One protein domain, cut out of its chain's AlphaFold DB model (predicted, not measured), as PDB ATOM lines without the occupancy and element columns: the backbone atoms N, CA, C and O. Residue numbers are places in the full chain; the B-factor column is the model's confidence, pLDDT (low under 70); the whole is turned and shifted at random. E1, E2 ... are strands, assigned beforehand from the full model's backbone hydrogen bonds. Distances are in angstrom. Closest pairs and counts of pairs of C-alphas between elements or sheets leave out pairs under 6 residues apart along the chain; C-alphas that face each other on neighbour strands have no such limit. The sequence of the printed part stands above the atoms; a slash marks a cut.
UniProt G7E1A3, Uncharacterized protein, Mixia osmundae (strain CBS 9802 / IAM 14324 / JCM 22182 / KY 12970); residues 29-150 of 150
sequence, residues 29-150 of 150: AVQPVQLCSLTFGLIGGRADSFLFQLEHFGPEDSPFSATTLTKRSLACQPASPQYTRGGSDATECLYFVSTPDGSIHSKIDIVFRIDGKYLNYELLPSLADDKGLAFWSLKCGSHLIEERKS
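This is residues 29 to 150 of the 150 residues of an uncharacterized protein of Mixia osmundae (strain CBS 9802 / IAM 14324 / JCM 22182 / KY 12970) (UniProt G7E1A3). Two strongly twisted sheets lie face to face as a sandwich, their strands crossed at 39 degrees: E3, E2, E1, E8 and E9 form one layer, E4, E5, E6 and E7 the other. Along one side the layers come together at E3 and E4; on the other side E7 and E9 are near each other. The printed part has 122 residues with nine named strands, E1 to E9 in order along the chain, and no named helix, an all-strand class. Both sheets are antiparallel, in the orders E3 - E2 - E1 - E8 - E9 and E4 - E5 - E6 - E7. The whole is compact and rounded, with a radius of gyration of the C-alphas of 14.1 A and spans of 39 by 30 by 27 A.

Start with E1, residues 33 to 42, E2, residues 47 to 56, and E3, residues 64 to 68: they form a meander, each strand the antiparallel neighbour of the one before. Look for N 36 and O 52, 2.8 A apart, between E1 and E2, and N 53 and O 67, 2.8 A, between E2 and E3. The chain then changes sheet to a second meander: E4, residues 74 to 78, E5, residues 90 to 98, E6, residues 104 to 115, and E7, residues 118 to 123. Here you find N 77 and O 92 at 2.9 A, N 93 and O 110 at 2.8 A, and N 113 and O 120 at 2.8 A. The closest C-alphas of E3 and E4 are those of Thr 68 and Leu 74, 6.1 A apart. The chain returns to the first sheet with the hairpin of E8, residues 133 to 140, and E9, residues 143 to 149, where N 138 and O 146 are 2.9 A apart. E8 is also the antiparallel neighbour of E1, with N 37 and O 139 at 2.7 A. E1 and E6, for instance, are apart.

Find C-alpha 33 at (13.438, -24.415, 28.983); from there E1 runs 29.1 A, and E2 returns over 28.3 A. E5 runs 25.8 A. At C-alpha 104, (40.882, -28.420, 19.965), begins E6, the longest strand by residues, 32.7 A from first to last C-alpha. E8 runs 20.3 A, and E9 ends at C-alpha 149, (30.497, -46.576, 29.384).

The two C-alphas farthest apart are those of Asp 101 and Gly 116, 43.3 A. The printed part has no cut. The link from E4 to E5, 11 residues, is long. The mean pLDDT of the printed part is 77.7; residues 59 to 62, 71 to 73, 84 to 88, 98 to 100, 102 to 106 and 125 to 131 are under 70.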
ATOM      1  N   ALA A  29      10.563 -36.131  28.872       77.12
ATOM      2  CA  ALA A  29       9.534 -35.178  28.447       77.12
ATOM      3  C   ALA A  29      10.138 -33.807  28.098       77.12
ATOM      4  O   ALA A  29      10.852 -33.222  28.909       77.12
ATOM      5  N   VAL A  30       9.828 -33.280  26.913       74.81
ATOM      6  CA  VAL A  30      10.332 -31.973  26.469       74.81
ATOM      7  C   VAL A  30       9.750 -30.861  27.344       74.81
ATOM      8  O   VAL A  30       8.536 -30.779  27.535       74.81
ATOM      9  N   GLN A  31      10.619 -29.990  27.858       82.62
ATOM     10  CA  GLN A  31      10.244 -28.758  28.553       82.62
ATOM     11  C   GLN A  31      10.625 -27.544  27.693       82.62
ATOM     12  O   GLN A  31      11.615 -27.630  26.966       82.62
ATOM     13  N   PRO A  32       9.892 -26.414  27.778       83.81
ATOM     14  CA  PRO A  32      10.226 -25.205  27.019       83.81
ATOM     15  C   PRO A  32      11.644 -24.696  27.294       83.81
ATOM     16  O   PRO A  32      12.331 -24.257  26.382       83.81
ATOM     17  N   VAL A  33      12.087 -24.782  28.550       88.06
ATOM     18  CA  VAL A  33      13.438 -24.415  28.983       88.06
ATOM     19  C   VAL A  33      13.895 -25.425  30.022       88.06
ATOM     20  O   VAL A  33      13.144 -25.738  30.948       88.06
ATOM     21  N   GLN A  34      15.125 -25.914  29.898       88.06
ATOM     22  CA  GLN A  34      15.707 -26.837  30.865       88.06
ATOM     23  C   GLN A  34      17.218 -26.680  31.000       88.06
ATOM     24  O   GLN A  34      17.928 -26.444  30.026       88.06
ATOM     25  N   LEU A  35      17.715 -26.863  32.221       91.00
ATOM     26  CA  LEU A  35      19.146 -26.899  32.502       91.00
ATOM     27  C   LEU A  35      19.657 -28.329  32.415       91.00
ATOM     28  O   LEU A  35      19.150 -29.217  33.101       91.00
ATOM     29  N   CYS A  36      20.689 -28.527  31.608       89.00
ATOM     30  CA  CYS A  36      21.332 -29.804  31.387       89.00
ATOM     31  C   CYS A  36      22.821 -29.749  31.737       89.00
ATOM     32  O   CYS A  36      23.484 -28.715  31.645       89.00
ATOM     33  N   SER A  37      23.351 -30.895  32.142       90.75
ATOM     34  CA  SER A  37      24.759 -31.141  32.394       90.75
ATOM     35  C   SER A  37      25.207 -32.324  31.556       90.75
ATOM     36  O   SER A  37      24.659 -33.421  31.690       90.75
ATOM     37  N   LEU A  38      26.220 -32.106  30.722       88.06
ATOM     38  CA  LEU A  38      26.957 -33.190  30.094       88.06
ATOM     39  C   LEU A  38      28.248 -33.401  30.874       88.06
ATOM     40  O   LEU A  38      29.020 -32.464  31.059       88.06
ATOM     41  N   THR A  39      28.484 -34.631  31.310       88.69
ATOM     42  CA  THR A  39      29.766 -35.072  31.868       88.69
ATOM     43  C   THR A  39      30.331 -36.148  30.960       88.69
ATOM     44  O   THR A  39      29.591 -37.036  30.549       88.69
ATOM     45  N   PHE A  40      31.619 -36.096  30.644       85.81
ATOM     46  CA  PHE A  40      32.275 -37.095  29.805       85.81
ATOM     47  C   PHE A  40      33.719 -37.318  30.240       85.81
ATOM     48  O   PHE A  40      34.342 -36.452  30.847       85.81
ATOM     49  N   GLY A  41      34.258 -38.491  29.929       84.62
ATOM     50  CA  GLY A  41      35.661 -38.825  30.136       84.62
ATOM     51  C   GLY A  41      36.260 -39.450  28.893       84.62
ATOM     52  O   GLY A  41      35.620 -40.270  28.239       84.62
ATOM     53  N   LEU A  42      37.492 -39.065  28.573       80.25
ATOM     54  CA  LEU A  42      38.247 -39.594  27.438       80.25
ATOM     55  C   LEU A  42      39.013 -40.861  27.831       80.25
ATOM     56  O   LEU A  42      39.473 -40.977  28.971       80.25
ATOM     57  N   ILE A  43      39.212 -41.791  26.894       79.69
ATOM     58  CA  ILE A  43      40.039 -42.982  27.154       79.69
ATOM     59  C   ILE A  43      41.479 -42.548  27.448       79.69
ATOM     60  O   ILE A  43      42.131 -41.884  26.643       79.69
ATOM     61  N   GLY A  44      41.977 -42.915  28.634       75.25
ATOM     62  CA  GLY A  44      43.318 -42.535  29.093       75.25
ATOM     63  C   GLY A  44      43.512 -41.026  29.286       75.25
ATOM     64  O   GLY A  44      44.653 -40.566  29.299       75.25
ATOM     65  N   GLY A  45      42.421 -40.260  29.393       74.06
ATOM     66  CA  GLY A  45      42.439 -38.805  29.502       74.06
ATOM     67  C   GLY A  45      41.671 -38.269  30.710       74.06
ATOM     68  O   GLY A  45      41.317 -38.991  31.641       74.06
ATOM     69  N   ARG A  46      41.442 -36.952  30.699       76.94
ATOM     70  CA  ARG A  46      40.714 -36.226  31.746       76.94
ATOM     71  C   ARG A  46      39.196 -36.352  31.544       76.94
ATOM     72  O   ARG A  46      38.722 -36.469  30.416       76.94
ATOM     73  N   ALA A  47      38.451 -36.288  32.647       83.50
ATOM     74  CA  ALA A  47      37.007 -36.074  32.635       83.50
ATOM     75  C   ALA A  47      36.664 -34.579  32.675       83.50
ATOM     76  O   ALA A  47      37.290 -33.817  33.415       83.50
ATOM     77  N   ASP A  48      35.663 -34.174  31.905       82.31
ATOM     78  CA  ASP A  48      35.163 -32.804  31.864       82.31
ATOM     79  C   ASP A  48      33.635 -32.786  31.987       82.31
ATOM     80  O   ASP A  48      32.946 -33.790  31.780       82.31
ATOM     81  N   SER A  49      33.102 -31.630  32.362       85.88
ATOM     82  CA  SER A  49      31.670 -31.412  32.475       85.88
ATOM     83  C   SER A  49      31.310 -29.982  32.118       85.88
ATOM     84  O   SER A  49      32.026 -29.048  32.485       85.88
ATOM     85  N   PHE A  50      30.163 -29.791  31.478       85.75
ATOM     86  CA  PHE A  50      29.621 -28.461  31.247       85.75
ATOM     87  C   PHE A  50      28.115 -28.408  31.440       85.75
ATOM     88  O   PHE A  50      27.404 -29.402  31.289       85.75
ATOM     89  N   LEU A  51      27.656 -27.208  31.787       90.25
ATOM     90  CA  LEU A  51      26.250 -26.878  31.937       90.25
ATOM     91  C   LEU A  51      25.777 -26.096  30.720       90.25
ATOM     92  O   LEU A  51      26.450 -25.163  30.270       90.25
ATOM     93  N   PHE A  52      24.602 -26.453  30.225       88.81
ATOM     94  CA  PHE A  52      23.935 -25.749  29.147       88.81
ATOM     95  C   PHE A  52      22.435 -25.684  29.397       88.81
ATOM     96  O   PHE A  52      21.848 -26.569  30.014       88.81
ATOM     97  N   GLN A  53      21.820 -24.611  28.928       90.31
ATOM     98  CA  GLN A  53      20.379 -24.472  28.851       90.31
ATOM     99  C   GLN A  53      19.934 -24.964  27.481       90.31
ATOM    100  O   GLN A  53      20.476 -24.504  26.479       90.31
ATOM    101  N   LEU A  54      18.985 -25.896  27.447       87.06
ATOM    102  CA  LEU A  54      18.284 -26.301  26.235       87.06
ATOM    103  C   LEU A  54      16.932 -25.585  26.213       87.06
ATOM    104  O   LEU A  54      16.174 -25.678  27.182       87.06
ATOM    105  N   GLU A  55      16.633 -24.889  25.126       86.25
ATOM    106  CA  GLU A  55      15.338 -24.247  24.901       86.25
ATOM    107  C   GLU A  55      14.649 -24.920  23.729       86.25
ATOM    108  O   GLU A  55      15.282 -25.170  22.708       86.25
ATOM    109  N   HIS A  56      13.366 -25.230  23.887       84.00
ATOM    110  CA  HIS A  56      12.542 -25.864  22.872       84.00
ATOM    111  C   HIS A  56      11.518 -24.872  22.321       84.00
ATOM    112  O   HIS A  56      10.691 -24.358  23.076       84.00
ATOM    113  N   PHE A  57      11.533 -24.659  21.005       81.62
ATOM    114  CA  PHE A  57      10.658 -23.691  20.334       81.62
ATOM    115  C   PHE A  57       9.435 -24.319  19.655       81.62
ATOM    116  O   PHE A  57       8.518 -23.597  19.273       81.62
ATOM    117  N   GLY A  58       9.376 -25.649  19.544       74.69
ATOM    118  CA  GLY A  58       8.327 -26.355  18.806       74.69
ATOM    119  C   GLY A  58       8.852 -27.023  17.530       74.69
ATOM    120  O   GLY A  58      10.059 -27.152  17.365       74.69
ATOM    121  N   PRO A  59       7.958 -27.478  16.635       65.94
ATOM    122  CA  PRO A  59       8.291 -28.330  15.489       65.94
ATOM    123  C   PRO A  59       8.813 -27.558  14.260       65.94
ATOM    124  O   PRO A  59       8.509 -27.935  13.134       65.94
ATOM    125  N   GLU A  60       9.517 -26.442  14.449       65.88
ATOM    126  CA  GLU A  60      10.163 -25.733  13.333       65.88
ATOM    127  C   GLU A  60      11.531 -26.354  12.996       65.88
ATOM    128  O   GLU A  60      12.072 -27.118  13.795       65.88
ATOM    129  N   ASP A  61      12.122 -25.981  11.849       57.22
ATOM    130  CA  ASP A  61      13.360 -26.552  11.268       57.22
ATOM    131  C   ASP A  61      14.575 -26.616  12.228       57.22
ATOM    132  O   ASP A  61      15.543 -27.342  11.986       57.22
ATOM    133  N   SER A  62      14.550 -25.866  13.335       62.09
ATOM    134  CA  SER A  62      15.498 -25.999  14.443       62.09
ATOM    135  C   SER A  62      14.739 -25.985  15.774       62.09
ATOM    136  O   SER A  62      14.608 -24.927  16.399       62.09
ATOM    137  N   PRO A  63      14.246 -27.145  16.242       72.50
ATOM    138  CA  PRO A  63      13.343 -27.203  17.387       72.50
ATOM    139  C   PRO A  63      14.022 -26.811  18.704       72.50
ATOM    140  O   PRO A  63      13.332 -26.540  19.688       72.50
ATOM    141  N   PHE A  64      15.360 -26.762  18.730       76.50
ATOM    142  CA  PHE A  64      16.135 -26.408  19.910       76.50
ATOM    143  C   PHE A  64      17.170 -25.308  19.673       76.50
ATOM    144  O   PHE A  64      17.802 -25.239  18.617       76.50
ATOM    145  N   SER A  65      17.428 -24.530  20.724       80.94
ATOM    146  CA  SER A  65      18.721 -23.882  20.953       80.94
ATOM    147  C   SER A  65      19.390 -24.505  22.174       80.94
ATOM    148  O   SER A  65      18.721 -24.995  23.089       80.94
ATOM    149  N   ALA A  66      20.721 -24.480  22.208       82.88
ATOM    150  CA  ALA A  66      21.462 -24.811  23.410       82.88
ATOM    151  C   ALA A  66      22.541 -23.761  23.671       82.88
ATOM    152  O   ALA A  66      23.370 -23.481  22.809       82.88
ATOM    153  N   THR A  67      22.546 -23.201  24.877       83.88
ATOM    154  CA  THR A  67      23.493 -22.154  25.280       83.88
ATOM    155  C   THR A  67      24.246 -22.613  26.515       83.88
ATOM    156  O   THR A  67      23.621 -23.001  27.503       83.88
ATOM    157  N   THR A  68      25.583 -22.591  26.504       83.69
ATOM    158  CA  THR A  68      26.320 -22.943  27.728       83.69
ATOM    159  C   THR A  68      26.208 -21.832  28.768       83.69
ATOM    160  O   THR A  68      26.176 -20.650  28.438       83.69
ATOM    161  N   LEU A  69      26.200 -22.208  30.046       81.06
ATOM    162  CA  LEU A  69      26.257 -21.252  31.161       81.06
ATOM    163  C   LEU A  69      27.689 -20.781  31.466       81.06
ATOM    164  O   LEU A  69      27.946 -20.117  32.467       81.06
ATOM    165  N   THR A  70      28.649 -21.168  30.629       72.88
ATOM    166  CA  THR A  70      30.073 -20.873  30.799       72.88
ATOM    167  C   THR A  70      30.577 -20.081  29.595       72.88
ATOM    168  O   THR A  70      29.859 -19.873  28.626       72.88
ATOM    169  N   LYS A  71      31.843 -19.651  29.601       66.69
ATOM    170  CA  LYS A  71      32.448 -18.991  28.427       66.69
ATOM    171  C   LYS A  71      32.709 -19.935  27.239       66.69
ATOM    172  O   LYS A  71      33.319 -19.514  26.262       66.69
ATOM    173  N   ARG A  72      32.326 -21.213  27.330       69.88
ATOM    174  CA  ARG A  72      32.555 -22.207  26.275       69.88
ATOM    175  C   ARG A  72      31.407 -22.166  25.264       69.88
ATOM    176  O   ARG A  72      30.254 -22.013  25.654       69.88
ATOM    177  N   SER A  73      31.700 -22.291  23.977       68.25
ATOM    178  CA  SER A  73      30.669 -22.293  22.937       68.25
ATOM    179  C   SER A  73      30.092 -23.697  22.741       68.25
ATOM    180  O   SER A  73      30.821 -24.682  22.634       68.25
ATOM    181  N   LEU A  74      28.764 -23.770  22.700       79.38
ATOM    182  CA  LEU A  74      28.005 -24.903  22.182       79.38
ATOM    183  C   LEU A  74      27.306 -24.372  20.935       79.38
ATOM    184  O   LEU A  74      26.495 -23.456  21.036       79.38
ATOM    185  N   ALA A  75      27.705 -24.860  19.767       81.69
ATOM    186  CA  ALA A  75      27.150 -24.411  18.497       81.69
ATOM    187  C   ALA A  75      26.144 -25.448  18.011       81.69
ATOM    188  O   ALA A  75      26.523 -26.596  17.797       81.69
ATOM    189  N   CYS A  76      24.883 -25.055  17.853       84.31
ATOM    190  CA  CYS A  76      23.833 -25.941  17.366       84.31
ATOM    191  C   CYS A  76      23.404 -25.554  15.954       84.31
ATOM    192  O   CYS A  76      23.287 -24.372  15.635       84.31
ATOM    193  N   GLN A  77      23.162 -26.563  15.130       84.81
ATOM    194  CA  GLN A  77      22.712 -26.435  13.751       84.81
ATOM    195  C   GLN A  77      21.697 -27.541  13.435       84.81
ATOM    196  O   GLN A  77      21.676 -28.566  14.128       84.81
ATOM    197  N   PRO A  78      20.860 -27.380  12.397       82.50
ATOM    198  CA  PRO A  78      20.070 -28.488  11.878       82.50
ATOM    199  C   PRO A  78      20.977 -29.690  11.587       82.50
ATOM    200  O   PRO A  78      22.024 -29.550  10.950       82.50
ATOM    201  N   ALA A  79      20.614 -30.863  12.101       79.88
ATOM    202  CA  ALA A  79      21.422 -32.060  11.922       79.88
ATOM    203  C   ALA A  79      21.381 -32.527  10.460       79.88
ATOM    204  O   ALA A  79      20.384 -32.355   9.757       79.88
ATOM    205  N   SER A  80      22.453 -33.191  10.016       78.25
ATOM    206  CA  SER A  80      22.485 -33.840   8.699       78.25
ATOM    207  C   SER A  80      21.286 -34.794   8.513       78.25
ATOM    208  O   SER A  80      20.911 -35.481   9.471       78.25
ATOM    209  N   PRO A  81      20.725 -34.934   7.289       77.94
ATOM    210  CA  PRO A  81      19.588 -35.819   7.011       77.94
ATOM    211  C   PRO A  81      19.776 -37.283   7.434       77.94
ATOM    212  O   PRO A  81      18.810 -38.005   7.637       77.94
ATOM    213  N   GLN A  82      21.012 -37.752   7.605       78.19
ATOM    214  CA  GLN A  82      21.281 -39.098   8.132       78.19
ATOM    215  C   GLN A  82      20.826 -39.291   9.593       78.19
ATOM    216  O   GLN A  82      20.652 -40.421  10.055       78.19
ATOM    217  N   TYR A  83      20.648 -38.192  10.329       72.25
ATOM    218  CA  TYR A  83      20.198 -38.185  11.717       72.25
ATOM    219  C   TYR A  83      18.711 -37.857  11.863       72.25
ATOM    220  O   TYR A  83      18.134 -38.137  12.918       72.25
ATOM    221  N   THR A  84      18.058 -37.350  10.817       69.56
ATOM    222  CA  THR A  84      16.600 -37.244  10.789       69.56
ATOM    223  C   THR A  84      16.013 -38.638  10.535       69.56
ATOM    224  O   THR A  84      16.479 -39.404   9.691       69.56
ATOM    225  N   ARG A  85      15.032 -39.063  11.343       66.00
ATOM    226  CA  ARG A  85      14.370 -40.372  11.194       66.00
ATOM    227  C   ARG A  85      12.866 -40.176  11.194       66.00
ATOM    228  O   ARG A  85      12.338 -39.531  12.084       66.00
ATOM    229  N   GLY A  86      12.174 -40.756  10.214       60.44
ATOM    230  CA  GLY A  86      10.706 -40.777  10.203       60.44
ATOM    231  C   GLY A  86      10.040 -39.395  10.225       60.44
ATOM    232  O   GLY A  86       8.936 -39.285  10.742       60.44
ATOM    233  N   GLY A  87      10.703 -38.356   9.702       59.72
ATOM    234  CA  GLY A  87      10.176 -36.986   9.694       59.72
ATOM    235  C   GLY A  87      10.346 -36.216  11.007       59.72
ATOM    236  O   GLY A  87       9.770 -35.145  11.133       59.72
ATOM    237  N   SER A  88      11.110 -36.730  11.979       65.38
ATOM    238  CA  SER A  88      11.502 -35.946  13.154       65.38
ATOM    239  C   SER A  88      12.693 -35.045  12.826       65.38
ATOM    240  O   SER A  88      13.762 -35.563  12.459       65.38
ATOM    241  N   ASP A  89      12.545 -33.743  13.037       74.25
ATOM    242  CA  ASP A  89      13.667 -32.812  12.988       74.25
ATOM    243  C   ASP A  89      14.673 -33.116  14.097       74.25
ATOM    244  O   ASP A  89      14.342 -33.572  15.202       74.25
ATOM    245  N   ALA A  90      15.942 -32.921  13.760       79.94
ATOM    246  CA  ALA A  90      17.067 -33.211  14.621       79.94
ATOM    247  C   ALA A  90      18.001 -32.002  14.643       79.94
ATOM    248  O   ALA A  90      18.269 -31.396  13.608       79.94
ATOM    249  N   THR A  91      18.525 -31.674  15.818       83.94
ATOM    250  CA  THR A  91      19.508 -30.604  16.007       83.94
ATOM    251  C   THR A  91      20.826 -31.233  16.422       83.94
ATOM    252  O   THR A  91      20.868 -32.013  17.370       83.94
ATOM    253  N   GLU A  92      21.902 -30.907  15.721       84.69
ATOM    254  CA  GLU A  92      23.260 -31.309  16.072       84.69
ATOM    255  C   GLU A  92      23.938 -30.160  16.814       84.69
ATOM    256  O   GLU A  92      23.970 -29.034  16.326       84.69
ATOM    257  N   CYS A  93      24.477 -30.445  17.995       83.81
ATOM    258  CA  CYS A  93      25.195 -29.492  18.822       83.81
ATOM    259  C   CYS A  93      26.643 -29.940  19.023       83.81
ATOM    260  O   CYS A  93      26.912 -31.065  19.447       83.81
ATOM    261  N   LEU A  94      27.553 -29.010  18.753       83.81
ATOM    262  CA  LEU A  94      29.000 -29.153  18.790       83.81
ATOM    263  C   LEU A  94      29.556 -28.453  20.024       83.81
ATOM    264  O   LEU A  94      29.430 -27.233  20.165       83.81
ATOM    265  N   TYR A  95      30.206 -29.213  20.897       79.75
ATOM    266  CA  TYR A  95      30.939 -28.677  22.034       79.75
ATOM    267  C   TYR A  95      32.442 -28.834  21.834       79.75
ATOM    268  O   TYR A  95      32.946 -29.949  21.683       79.75
ATOM    269  N   PHE A  96      33.157 -27.711  21.890       75.81
ATOM    270  CA  PHE A  96      34.608 -27.682  21.772       75.81
ATOM    271  C   PHE A  96      35.257 -27.423  23.131       75.81
ATOM    272  O   PHE A  96      34.955 -26.442  23.815       75.81
ATOM    273  N   VAL A  97      36.198 -28.285  23.499       71.44
ATOM    274  CA  VAL A  97      37.178 -28.005  24.545       71.44
ATOM    275  C   VAL A  97      38.460 -27.595  23.851       71.44
ATOM    276  O   VAL A  97      39.075 -28.415  23.174       71.44
ATOM    277  N   SER A  98      38.858 -26.340  24.018       68.44
ATOM    278  CA  SER A  98      40.164 -25.865  23.571       68.44
ATOM    279  C   SER A  98      41.162 -25.895  24.723       68.44
ATOM    280  O   SER A  98      40.826 -25.597  25.872       68.44
ATOM    281  N   THR A  99      42.403 -26.235  24.414       64.75
ATOM    282  CA  THR A  99      43.564 -25.962  25.267       64.75
ATOM    283  C   THR A  99      43.822 -24.445  25.372       64.75
ATOM    284  O   THR A  99      43.297 -23.657  24.577       64.75
ATOM    285  N   PRO A 100      44.680 -24.001  26.312       65.56
ATOM    286  CA  PRO A 100      45.109 -22.603  26.391       65.56
ATOM    287  C   PRO A 100      45.814 -22.071  25.131       65.56
ATOM    288  O   PRO A 100      45.818 -20.862  24.919       65.56
ATOM    289  N   ASP A 101      46.403 -22.948  24.309       72.25
ATOM    290  CA  ASP A 101      47.045 -22.581  23.035       72.25
ATOM    291  C   ASP A 101      46.068 -22.516  21.844       72.25
ATOM    292  O   ASP A 101      46.468 -22.177  20.732       72.25
ATOM    293  N   GLY A 102      44.779 -22.797  22.075       60.69
ATOM    294  CA  GLY A 102      43.725 -22.725  21.067       60.69
ATOM    295  C   GLY A 102      43.527 -24.000  20.246       60.69
ATOM    296  O   GLY A 102      42.569 -24.059  19.474       60.69
ATOM    297  N   SER A 103      44.360 -25.035  20.417       66.75
ATOM    298  CA  SER A 103      44.104 -26.342  19.802       66.75
ATOM    299  C   SER A 103      42.841 -26.993  20.381       66.75
ATOM    300  O   SER A 103      42.483 -26.809  21.548       66.75
ATOM    301  N   ILE A 104      42.096 -27.716  19.540       61.59
ATOM    302  CA  ILE A 104      40.882 -28.420  19.965       61.59
ATOM    303  C   ILE A 104      41.318 -29.703  20.670       61.59
ATOM    304  O   ILE A 104      41.731 -30.659  20.027       61.59
ATOM    305  N   HIS A 105      41.196 -29.716  21.992       66.62
ATOM    306  CA  HIS A 105      41.449 -30.877  22.838       66.62
ATOM    307  C   HIS A 105      40.314 -31.900  22.748       66.62
ATOM    308  O   HIS A 105      40.528 -33.096  22.909       66.62
ATOM    309  N   SER A 106      39.066 -31.460  22.565       68.19
ATOM    310  CA  SER A 106      37.920 -32.371  22.465       68.19
ATOM    311  C   SER A 106      36.786 -31.754  21.664       68.19
ATOM    312  O   SER A 106      36.437 -30.594  21.876       68.19
ATOM    313  N   LYS A 107      36.186 -32.551  20.784       76.88
ATOM    314  CA  LYS A 107      34.966 -32.233  20.048       76.88
ATOM    315  C   LYS A 107      33.894 -33.241  20.440       76.88
ATOM    316  O   LYS A 107      34.032 -34.424  20.134       76.88
ATOM    317  N   ILE A 108      32.842 -32.778  21.108       78.56
ATOM    318  CA  ILE A 108      31.684 -33.600  21.458       78.56
ATOM    319  C   ILE A 108      30.501 -33.211  20.573       78.56
ATOM    320  O   ILE A 108      30.052 -32.068  20.631       78.56
ATOM    321  N   ASP A 109      29.999 -34.176  19.804       82.12
ATOM    322  CA  ASP A 109      28.845 -34.009  18.921       82.12
ATOM    323  C   ASP A 109      27.634 -34.722  19.511       82.12
ATOM    324  O   ASP A 109      27.660 -35.932  19.744       82.12
ATOM    325  N   ILE A 110      26.564 -33.970  19.750       84.00
ATOM    326  CA  ILE A 110      25.306 -34.484  20.290       84.00
ATOM    327  C   ILE A 110      24.202 -34.177  19.295       84.00
ATOM    328  O   ILE A 110      24.007 -33.026  18.920       84.00
ATOM    329  N   VAL A 111      23.429 -35.187  18.922       85.25
ATOM    330  CA  VAL A 111      22.180 -34.995  18.193       85.25
ATOM    331  C   VAL A 111      21.032 -35.037  19.184       85.25
ATOM    332  O   VAL A 111      20.879 -36.029  19.885       85.25
ATOM    333  N   PHE A 112      20.188 -34.013  19.190       83.75
ATOM    334  CA  PHE A 112      18.899 -33.968  19.877       83.75
ATOM    335  C   PHE A 112      17.769 -34.189  18.868       83.75
ATOM    336  O   PHE A 112      17.843 -33.701  17.743       83.75
ATOM    337  N   ARG A 113      16.727 -34.932  19.246       81.00
ATOM    338  CA  ARG A 113      15.561 -35.239  18.396       81.00
ATOM    339  C   ARG A 113      14.288 -35.208  19.213       81.00
ATOM    340  O   ARG A 113      14.301 -35.600  20.379       81.00
ATOM    341  N   ILE A 114      13.184 -34.841  18.580       76.38
ATOM    342  CA  ILE A 114      11.860 -34.928  19.198       76.38
ATOM    343  C   ILE A 114      11.093 -36.091  18.596       76.38
ATOM    344  O   ILE A 114      10.927 -36.176  17.386       76.38
ATOM    345  N   ASP A 115      10.599 -36.971  19.459       76.31
ATOM    346  CA  ASP A 115       9.639 -38.009  19.097       76.31
ATOM    347  C   ASP A 115       8.344 -37.762  19.882       76.31
ATOM    348  O   ASP A 115       8.232 -38.058  21.079       76.31
ATOM    349  N   GLY A 116       7.393 -37.090  19.232       76.81
ATOM    350  CA  GLY A 116       6.171 -36.601  19.865       76.81
ATOM    351  C   GLY A 116       6.461 -35.579  20.969       76.81
ATOM    352  O   GLY A 116       6.814 -34.440  20.694       76.81
ATOM    353  N   LYS A 117       6.285 -35.979  22.233       75.69
ATOM    354  CA  LYS A 117       6.537 -35.124  23.412       75.69
ATOM    355  C   LYS A 117       7.858 -35.428  24.121       75.69
ATOM    356  O   LYS A 117       8.087 -34.920  25.220       75.69
ATOM    357  N   TYR A 118       8.679 -36.303  23.544       78.75
ATOM    358  CA  TYR A 118       9.890 -36.801  24.180       78.75
ATOM    359  C   TYR A 118      11.145 -36.346  23.442       78.75
ATOM    360  O   TYR A 118      11.245 -36.465  22.222       78.75
ATOM    361  N   LEU A 119      12.118 -35.866  24.211       77.56
ATOM    362  CA  LEU A 119      13.480 -35.622  23.783       77.56
ATOM    363  C   LEU A 119      14.221 -36.957  23.736       77.56
ATOM    364  O   LEU A 119      14.339 -37.659  24.742       77.56
ATOM    365  N   ASN A 120      14.742 -37.273  22.561       79.69
ATOM    366  CA  ASN A 120      15.748 -38.295  22.343       79.69
ATOM    367  C   ASN A 120      17.066 -37.614  22.003       79.69
ATOM    368  O   ASN A 120      17.099 -36.476  21.534       79.69
ATOM    369  N   TYR A 121      18.161 -38.320  22.216       80.38
ATOM    370  CA  TYR A 121      19.477 -37.793  21.929       80.38
ATOM    371  C   TYR A 121      20.429 -38.941  21.619       80.38
ATOM    372  O   TYR A 121      20.178 -40.105  21.937       80.38
ATOM    373  N   GLU A 122      21.483 -38.612  20.895       80.88
ATOM    374  CA  GLU A 122      22.496 -39.550  20.455       80.88
ATOM    375  C   GLU A 122      23.832 -38.830  20.466       80.88
ATOM    376  O   GLU A 122      23.984 -37.782  19.840       80.88
ATOM    377  N   LEU A 123      24.796 -39.393  21.185       76.38
ATOM    378  CA  LEU A 123      26.166 -38.932  21.094       76.38
ATOM    379  C   LEU A 123      26.797 -39.521  19.837       76.38
ATOM    380  O   LEU A 123      26.850 -40.744  19.683       76.38
ATOM    381  N   LEU A 124      27.259 -38.653  18.948       74.88
ATOM    382  CA  LEU A 124      28.020 -39.066  17.780       74.88
ATOM    383  C   LEU A 124      29.463 -39.381  18.195       74.88
ATOM    384  O   LEU A 124      29.874 -39.007  19.296       74.88
ATOM    385  N   PRO A 125      30.245 -40.078  17.349       62.75
ATOM    386  CA  PRO A 125      31.656 -40.341  17.609       62.75
ATOM    387  C   PRO A 125      32.410 -39.033  17.868       62.75
ATOM    388  O   PRO A 125      32.801 -38.308  16.957       62.75
ATOM    389  N   SER A 126      32.581 -38.714  19.143       62.34
ATOM    390  CA  SER A 126      33.256 -37.515  19.597       62.34
ATOM    391  C   SER A 126      34.751 -37.783  19.662       62.34
ATOM    392  O   SER A 126      35.185 -38.744  20.306       62.34
ATOM    393  N   LEU A 127      35.531 -36.942  18.993       59.16
ATOM    394  CA  LEU A 127      36.976 -37.091  18.896       59.16
ATOM    395  C   LEU A 127      37.672 -36.110  19.835       59.16
ATOM    396  O   LEU A 127      37.416 -34.908  19.835       59.16
ATOM    397  N   ALA A 128      38.587 -36.661  20.615       53.56
ATOM    398  CA  ALA A 128      39.646 -35.961  21.314       53.56
ATOM    399  C   ALA A 128      40.908 -36.791  21.069       53.56
ATOM    400  O   ALA A 128      40.967 -37.932  21.534       53.56
ATOM    401  N   ASP A 129      41.846 -36.280  20.271       54.66
ATOM    402  CA  ASP A 129      43.128 -36.935  19.961       54.66
ATOM    403  C   ASP A 129      43.023 -38.428  19.569       54.66
ATOM    404  O   ASP A 129      43.818 -39.251  20.021       54.66
ATOM    405  N   ASP A 130      42.000 -38.809  18.795       59.19
ATOM    406  CA  ASP A 130      41.710 -40.193  18.363       59.19
ATOM    407  C   ASP A 130      41.353 -41.193  19.483       59.19
ATOM    408  O   ASP A 130      41.135 -42.377  19.218       59.19
ATOM    409  N   LYS A 131      41.240 -40.750  20.743       66.00
ATOM    410  CA  LYS A 131      41.063 -41.654  21.895       66.00
ATOM    411  C   LYS A 131      39.616 -42.015  22.221       66.00
ATOM    412  O   LYS A 131      39.391 -42.882  23.054       66.00
ATOM    413  N   GLY A 132      38.628 -41.409  21.565       75.75
ATOM    414  CA  GLY A 132      37.213 -41.650  21.865       75.75
ATOM    415  C   GLY A 132      36.836 -41.359  23.328       75.75
ATOM    416  O   GLY A 132      37.619 -40.823  24.119       75.75
ATOM    417  N   LEU A 133      35.606 -41.709  23.704       79.75
ATOM    418  CA  LEU A 133      35.115 -41.550  25.075       79.75
ATOM    419  C   LEU A 133      35.230 -42.856  25.850       79.75
ATOM    420  O   LEU A 133      34.856 -43.904  25.338       79.75
ATOM    421  N   ALA A 134      35.666 -42.778  27.103       84.50
ATOM    422  CA  ALA A 134      35.559 -43.859  28.078       84.50
ATOM    423  C   ALA A 134      34.159 -43.917  28.703       84.50
ATOM    424  O   ALA A 134      33.628 -44.992  28.965       84.50
ATOM    425  N   PHE A 135      33.560 -42.757  28.970       87.00
ATOM    426  CA  PHE A 135      32.206 -42.665  29.504       87.00
ATOM    427  C   PHE A 135      31.583 -41.307  29.198       87.00
ATOM    428  O   PHE A 135      32.287 -40.328  28.942       87.00
ATOM    429  N   TRP A 136      30.260 -41.236  29.302       86.94
ATOM    430  CA  TRP A 136      29.532 -39.975  29.368       86.94
ATOM    431  C   TRP A 136      28.188 -40.136  30.073       86.94
ATOM    432  O   TRP A 136      27.636 -41.231  30.158       86.94
ATOM    433  N   SER A 137      27.657 -39.023  30.564       89.06
ATOM    434  CA  SER A 137      26.317 -38.931  31.125       89.06
ATOM    435  C   SER A 137      25.683 -37.587  30.793       89.06
ATOM    436  O   SER A 137      26.334 -36.549  30.949       89.06
ATOM    437  N   LEU A 138      24.407 -37.604  30.415       87.12
ATOM    438  CA  LEU A 138      23.578 -36.414  30.252       87.12
ATOM    439  C   LEU A 138      22.522 -36.386  31.354       87.12
ATOM    440  O   LEU A 138      21.750 -37.332  31.514       87.12
ATOM    441  N   LYS A 139      22.470 -35.285  32.096       89.81
ATOM    442  CA  LYS A 139      21.441 -35.015  33.105       89.81
ATOM    443  C   LYS A 139      20.709 -33.737  32.735       89.81
ATOM    444  O   LYS A 139      21.374 -32.776  32.373       89.81
ATOM    445  N   CYS A 140      19.389 -33.697  32.859       86.56
ATOM    446  CA  CYS A 140      18.607 -32.466  32.722       86.56
ATOM    447  C   CYS A 140      17.682 -32.324  33.935       86.56
ATOM    448  O   CYS A 140      16.990 -33.269  34.321       86.56
ATOM    449  N   GLY A 141      17.724 -31.164  34.594       86.31
ATOM    450  CA  GLY A 141      17.135 -30.988  35.920       86.31
ATOM    451  C   GLY A 141      17.709 -31.995  36.927       86.31
ATOM    452  O   GLY A 141      18.923 -32.127  37.069       86.31
ATOM    453  N   SER A 142      16.834 -32.725  37.619       82.81
ATOM    454  CA  SER A 142      17.199 -33.810  38.543       82.81
ATOM    455  C   SER A 142      17.270 -35.194  37.881       82.81
ATOM    456  O   SER A 142      17.578 -36.179  38.554       82.81
ATOM    457  N   HIS A 143      16.983 -35.295  36.581       83.50
ATOM    458  CA  HIS A 143      16.839 -36.569  35.887       83.50
ATOM    459  C   HIS A 143      18.126 -36.960  35.159       83.50
ATOM    460  O   HIS A 143      18.694 -36.171  34.400       83.50
ATOM    461  N   LEU A 144      18.566 -38.205  35.366       85.50
ATOM    462  CA  LEU A 144      19.546 -38.842  34.492       85.50
ATOM    463  C   LEU A 144      18.844 -39.220  33.193       85.50
ATOM    464  O   LEU A 144      17.892 -39.998  33.214       85.50
ATOM    465  N   ILE A 145      19.315 -38.648  32.093       82.25
ATOM    466  CA  ILE A 145      18.769 -38.919  30.775       82.25
ATOM    467  C   ILE A 145      19.512 -40.128  30.196       82.25
ATOM    468  O   ILE A 145      18.872 -41.129  29.904       82.25
ATOM    469  N   GLU A 146      20.849 -40.105  30.137       83.19
ATOM    470  CA  GLU A 146      21.678 -41.281  29.791       83.19
ATOM    471  C   GLU A 146      22.926 -41.342  30.630       83.19
ATOM    472  O   GLU A 146      23.478 -40.322  31.045       83.19
ATOM    473  N   GLU A 147      23.441 -42.561  30.707       86.69
ATOM    474  CA  GLU A 147      24.832 -42.837  30.983       86.69
ATOM    475  C   GLU A 147      25.301 -43.935  30.026       86.69
ATOM    476  O   GLU A 147      24.609 -44.939  29.840       86.69
ATOM    477  N   ARG A 148      26.484 -43.771  29.434       82.88
ATOM    478  CA  ARG A 148      27.179 -44.864  28.751       82.88
ATOM    479  C   ARG A 148      28.610 -44.975  29.232       82.88
ATOM    480  O   ARG A 148      29.258 -43.981  29.566       82.88
ATOM    481  N   LYS A 149      29.098 -46.207  29.197       82.50
ATOM    482  CA  LYS A 149      30.497 -46.576  29.384       82.50
ATOM    483  C   LYS A 149      30.911 -47.352  28.139       82.50
ATOM    484  O   LYS A 149      30.117 -48.168  27.664       82.50
ATOM    485  N   SER A 150      32.075 -47.022  27.600       70.19
ATOM    486  CA  SER A 150      32.657 -47.684  26.429       70.19
ATOM    487  C   SER A 150      33.438 -48.928  26.822       70.19
ATOM    488  O   SER A 150      33.947 -48.969  27.966       70.19
TER     489      SER A 150